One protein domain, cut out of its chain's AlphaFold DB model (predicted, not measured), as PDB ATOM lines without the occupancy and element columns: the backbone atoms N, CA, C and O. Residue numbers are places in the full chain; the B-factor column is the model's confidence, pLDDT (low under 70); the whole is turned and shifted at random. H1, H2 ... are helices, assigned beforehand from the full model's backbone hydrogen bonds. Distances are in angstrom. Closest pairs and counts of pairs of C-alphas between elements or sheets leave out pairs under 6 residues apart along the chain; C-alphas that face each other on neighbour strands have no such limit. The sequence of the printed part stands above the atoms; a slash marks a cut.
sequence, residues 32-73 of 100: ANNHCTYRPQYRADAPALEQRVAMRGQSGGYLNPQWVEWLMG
ATOM      1  N   ALA A  32     -88.057-123.034-142.646       81.44
ATOM      2  CA  ALA A  32     -87.682-122.483-141.344       81.44
ATOM      3  C   ALA A  32     -86.403-121.629-141.397       81.44
ATOM      4  O   ALA A  32     -86.246-120.721-140.594       81.44
ATOM      5  N   ASN A  33     -85.521-121.883-142.369       84.56
ATOM      6  CA  ASN A  33     -84.284-121.123-142.567       84.56
ATOM      7  C   ASN A  33     -84.429-120.015-143.620       84.56
ATOM      8  O   ASN A  33     -83.477-119.281-143.881       84.56
ATOM      9  N   ASN A  34     -85.592-119.905-144.266       84.06
ATOM     10  CA  ASN A  34     -85.824-118.964-145.352       84.06
ATOM     11  C   ASN A  34     -86.728-117.828-144.883       84.06
ATOM     12  O   ASN A  34     -87.833-118.048-144.392       84.06
ATOM     13  N   HIS A  35     -86.272-116.593-145.076       86.25
ATOM     14  CA  HIS A  35     -87.097-115.424-144.789       86.25
ATOM     15  C   HIS A  35     -88.166-115.243-145.860       86.25
ATOM     16  O   HIS A  35     -87.919-115.500-147.046       86.25
ATOM     17  N   CYS A  36     -89.312-114.698-145.457       86.44
ATOM     18  CA  CYS A  36     -90.354-114.196-146.349       86.44
ATOM     19  C   CYS A  36     -89.814-113.002-147.145       86.44
ATOM     20  O   CYS A  36     -90.012-111.842-146.789       86.44
ATOM     21  N   THR A  37     -89.076-113.288-148.215       85.12
ATOM     22  CA  THR A  37     -88.420-112.293-149.066       85.12
ATOM     23  C   THR A  37     -88.878-112.457-150.503       85.12
ATOM     24  O   THR A  37     -88.849-113.552-151.071       85.12
ATOM     25  N   TYR A  38     -89.316-111.356-151.110       82.94
ATOM     26  CA  TYR A  38     -89.678-111.358-152.517       82.94
ATOM     27  C   TYR A  38     -88.404-111.384-153.364       82.94
ATOM     28  O   TYR A  38     -87.625-110.433-153.364       82.94
ATOM     29  N   ARG A  39     -88.191-112.485-154.089       80.50
ATOM     30  CA  ARG A  39     -87.041-112.657-154.981       80.50
ATOM     31  C   ARG A  39     -87.492-112.641-156.445       80.50
ATOM     32  O   ARG A  39     -88.009-113.646-156.929       80.50
ATOM     33  N   PRO A  40     -87.289-111.538-157.184       67.75
ATOM     34  CA  PRO A  40     -87.779-111.409-158.556       67.75
ATOM     35  C   PRO A  40     -87.122-112.396-159.535       67.75
ATOM     36  O   PRO A  40     -87.686-112.644-160.598       67.75
ATOM     37  N   GLN A  41     -85.976-112.997-159.175       65.44
ATOM     38  CA  GLN A  41     -85.313-114.031-159.982       65.44
ATOM     39  C   GLN A  41     -86.126-115.328-160.114       65.44
ATOM     40  O   GLN A  41     -85.924-116.066-161.072       65.44
ATOM     41  N   TYR A  42     -87.071-115.598-159.207       58.66
ATOM     42  CA  TYR A  42     -87.918-116.789-159.272       58.66
ATOM     43  C   TYR A  42     -89.300-116.442-159.829       58.66
ATOM     44  O   TYR A  42     -90.314-116.658-159.162       58.66
ATOM     45  N   ARG A  43     -89.369-115.952-161.075       56.94
ATOM     46  CA  ARG A  43     -90.597-116.059-161.891       56.94
ATOM     47  C   ARG A  43     -90.837-117.526-162.288       56.94
ATOM     48  O   ARG A  43     -91.002-117.841-163.457       56.94
ATOM     49  N   ALA A  44     -90.760-118.424-161.313       61.72
ATOM     50  CA  ALA A  44     -91.093-119.821-161.481       61.72
ATOM     51  C   ALA A  44     -92.616-119.940-161.476       61.72
ATOM     52  O   ALA A  44     -93.287-119.278-160.678       61.72
ATOM     53  N   ASP A  45     -93.147-120.824-162.316       65.62
ATOM     54  CA  ASP A  45     -94.583-121.116-162.399       65.62
ATOM     55  C   ASP A  45     -95.173-121.555-161.039       65.62
ATOM     56  O   ASP A  45     -96.370-121.411-160.786       65.62
ATOM     57  N   ALA A  46     -94.315-122.009-160.112       70.75
ATOM     58  CA  ALA A  46     -94.649-122.347-158.733       70.75
ATOM     59  C   ALA A  46     -93.609-121.778-157.732       70.75
ATOM     60  O   ALA A  46     -92.610-122.442-157.442       70.75
ATOM     61  N   PRO A  47     -93.802-120.560-157.181       81.12
ATOM     62  CA  PRO A  47     -92.933-120.028-156.130       81.12
ATOM     63  C   PRO A  47     -93.087-120.829-154.831       81.12
ATOM     64  O   PRO A  47     -94.140-121.410-154.574       81.12
ATOM     65  N   ALA A  48     -92.059-120.820-153.981       87.12
ATOM     66  CA  ALA A  48     -92.147-121.389-152.637       87.12
ATOM     67  C   ALA A  48     -93.125-120.596-151.745       87.12
ATOM     68  O   ALA A  48     -93.457-119.444-152.038       87.12
ATOM     69  N   LEU A  49     -93.575-121.199-150.641       88.31
ATOM     70  CA  LEU A  49     -94.583-120.611-149.755       88.31
ATOM     71  C   LEU A  49     -94.132-119.264-149.166       88.31
ATOM     72  O   LEU A  49     -94.864-118.282-149.268       88.31
ATOM     73  N   GLU A  50     -92.903-119.195-148.649       88.31
ATOM     74  CA  GLU A  50     -92.270-117.971-148.113       88.31
ATOM     75  C   GLU A  50     -92.305-116.828-149.135       88.31
ATOM     76  O   GLU A  50     -92.619-115.677-148.825       88.31
ATOM     77  N   GLN A  51     -92.019-117.163-150.392       87.62
ATOM     78  CA  GLN A  51     -92.000-116.203-151.479       87.62
ATOM     79  C   GLN A  51     -93.416-115.793-151.894       87.62
ATOM     80  O   GLN A  51     -93.648-114.619-152.179       87.62
ATOM     81  N   ARG A  52     -94.380-116.724-151.896       87.94
ATOM     82  CA  ARG A  52     -95.795-116.431-152.166       87.94
ATOM     83  C   ARG A  52     -96.379-115.488-151.105       87.94
ATOM     84  O   ARG A  52     -97.148-114.592-151.450       87.94
ATOM     85  N   VAL A  53     -95.981-115.648-149.841       88.50
ATOM     86  CA  VAL A  53     -96.347-114.746-148.735       88.50
ATOM     87  C   VAL A  53     -95.690-113.370-148.899       88.50
ATOM     88  O   VAL A  53     -96.370-112.349-148.793       88.50
ATOM     89  N   ALA A  54     -94.413-113.323-149.290       88.62
ATOM     90  CA  ALA A  54     -93.730-112.061-149.578       88.62
ATOM     91  C   ALA A  54     -94.345-111.299-150.770       88.62
ATOM     92  O   ALA A  54     -94.555-110.090-150.685       88.62
ATOM     93  N   MET A  55     -94.720-112.004-151.848       85.81
ATOM     94  CA  MET A  55     -95.446-111.446-153.007       85.81
ATOM     95  C   MET A  55     -96.783-110.802-152.619       85.81
ATOM     96  O   MET A  55     -97.256-109.894-153.295       85.81
ATOM     97  N   ARG A  56     -97.402-111.278-151.536       86.25
ATOM     98  CA  ARG A  56     -98.668-110.781-150.986       86.25
ATOM     99  C   ARG A  56     -98.525-109.521-150.129       86.25
ATOM    100  O   ARG A  56     -99.532-109.032-149.628       86.25
ATOM    101  N   GLY A  57     -97.307-109.010-149.956       83.50
ATOM    102  CA  GLY A  57     -97.020-107.831-149.136       83.50
ATOM    103  C   GLY A  57     -96.633-108.152-147.693       83.50
ATOM    104  O   GLY A  57     -96.305-107.238-146.946       83.50
ATOM    105  N   GLN A  58     -96.602-109.430-147.297       81.81
ATOM    106  CA  GLN A  58     -96.066-109.846-145.999       81.81
ATOM    107  C   GLN A  58     -94.598-110.239-146.157       81.81
ATOM    108  O   GLN A  58     -94.247-111.408-146.288       81.81
ATOM    109  N   SER A  59     -93.749-109.215-146.232       77.88
ATOM    110  CA  SER A  59     -92.298-109.368-146.350       77.88
ATOM    111  C   SER A  59     -91.608-109.124-145.009       77.88
ATOM    112  O   SER A  59     -92.008-108.240-144.255       77.88
ATOM    113  N   GLY A  60     -90.538-109.874-144.754       78.69
ATOM    114  CA  GLY A  60     -89.751-109.804-143.524       78.69
ATOM    115  C   GLY A  60     -90.046-110.951-142.555       78.69
ATOM    116  O   GLY A  60     -91.173-111.429-142.451       78.69
ATOM    117  N   GLY A  61     -89.005-111.404-141.854       87.25
ATOM    118  CA  GLY A  61     -89.099-112.479-140.866       87.25
ATOM    119  C   GLY A  61     -89.354-113.867-141.465       87.25
ATOM    120  O   GLY A  61     -89.094-114.116-142.644       87.25
ATOM    121  N   TYR A  62     -89.845-114.773-140.620       88.44
ATOM    122  CA  TYR A  62     -90.148-116.167-140.946       88.44
ATOM    123  C   TYR A  62     -91.661-116.416-140.948       88.44
ATOM    124  O   TYR A  62     -92.435-115.635-140.396       88.44
ATOM    125  N   LEU A  63     -92.085-117.529-141.548       87.50
ATOM    126  CA  LEU A  63     -93.484-117.951-141.509       87.50
ATOM    127  C   LEU A  63     -93.896-118.359-140.093       87.50
ATOM    128  O   LEU A  63     -93.152-119.036-139.387       87.50
ATOM    129  N   ASN A  64     -95.106-117.967-139.692       86.50
ATOM    130  CA  ASN A  64     -95.666-118.373-138.409       86.50
ATOM    131  C   ASN A  64     -95.944-119.893-138.428       86.50
ATOM    132  O   ASN A  64     -96.735-120.339-139.265       86.50
ATOM    133  N   PRO A  65     -95.352-120.688-137.516       82.75
ATOM    134  CA  PRO A  65     -95.549-122.138-137.475       82.75
ATOM    135  C   PRO A  65     -97.021-122.532-137.294       82.75
ATOM    136  O   PRO A  65     -97.490-123.442-137.973       82.75
ATOM    137  N   GLN A  66     -97.786-121.781-136.496       84.25
ATOM    138  CA  GLN A  66     -99.211-122.040-136.277       84.25
ATOM    139  C   GLN A  66    -100.032-121.891-137.565       84.25
ATOM    140  O   GLN A  66    -100.983-122.634-137.799       84.25
ATOM    141  N   TRP A  67     -99.659-120.935-138.419       85.38
ATOM    142  CA  TRP A  67    -100.304-120.746-139.717       85.38
ATOM    143  C   TRP A  67     -99.965-121.886-140.684       85.38
ATOM    144  O   TRP A  67    -100.835-122.350-141.420       85.38
ATOM    145  N   VAL A  68     -98.722-122.377-140.653       85.19
ATOM    146  CA  VAL A  68     -98.285-123.531-141.453       85.19
ATOM    147  C   VAL A  68     -99.009-124.814-141.024       85.19
ATOM    148  O   VAL A  68     -99.406-125.600-141.882       85.19
ATOM    149  N   GLU A  69     -99.248-125.009-139.725       83.94
ATOM    150  CA  GLU A  69    -100.058-126.126-139.206       83.94
ATOM    151  C   GLU A  69    -101.475-126.117-139.771       83.94
ATOM    152  O   GLU A  69    -101.956-127.144-140.256       83.94
ATOM    153  N   TRP A  70    -102.124-124.949-139.757       83.75
ATOM    154  CA  TRP A  70    -103.463-124.790-140.323       83.75
ATOM    155  C   TRP A  70    -103.471-125.048-141.826       83.75
ATOM    156  O   TRP A  70    -104.391-125.692-142.326       83.75
ATOM    157  N   LEU A  71    -102.431-124.604-142.539       84.19
ATOM    158  CA  LEU A  71    -102.280-124.852-143.972       84.19
ATOM    159  C   LEU A  71    -102.194-126.354-144.298       84.19
ATOM    160  O   LEU A  71    -102.670-126.787-145.344       84.19
ATOM    161  N   MET A  72    -101.602-127.144-143.400       83.75
ATOM    162  CA  MET A  72    -101.439-128.593-143.543       83.75
ATOM    163  C   MET A  72    -102.616-129.405-142.978       83.75
ATOM    164  O   MET A  72    -102.663-130.617-143.175       83.75
ATOM    165  N   GLY A  73    -103.558-128.761-142.281       82.50
ATOM    166  CA  GLY A  73    -104.707-129.425-141.660       82.50
ATOM    167  C   GLY A  73    -104.381-130.194-140.375       82.50
ATOM    168  O   GLY A  73    -105.134-131.092-140.003       82.50
TER     169      GLY A  73
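AT A GLANCE: This is residues 32 to 73 of the 100 residues of an uncharacterized protein of Lentzea albidocapillata subsp. violacea (UniProt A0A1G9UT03). There is little regular structure here: the printed part is mostly a winding chain, with a wide loop at one end, the short helix H1 in the middle and the short helix H2 set off at the other end. The printed part has 42 residues with two named helices, H1 then H2, and no named strand; the class is all helix, though the helices hold only 15 residues. It is compact, with a radius of gyration of the C-alphas of 10.4 A and spans of 29 by 21 by 19 A.

HOW THE PARTS SIT: Residues 32 to 48 form a long stretch with no named element, their C-alphas 5 to 15 A from the mean of all C-alphas. H1, residues 49 to 55, and H2, residues 65 to 72, are apart, with no C-alpha of the one within 8 A of the other. A short link of 9 residues joins them. In H1 and H2 every O i to N i+4 pair is within hydrogen-bond range.

IN THESE COORDINATES: H1 begins at C-alpha 49 (-94.583, -120.611, -149.755) and measures 9.8 A from first to last C-alpha. H2 measures 10.6 A and ends at C-alpha 72 (-101.439, -128.593, -143.543).

THE WHOLE: The C-alphas farthest apart, of Gln 41 and Gly 73, are 30.8 A apart. The printed part has no cut. Its mean pLDDT is 81.3, and residues 40 to 45 are under 70.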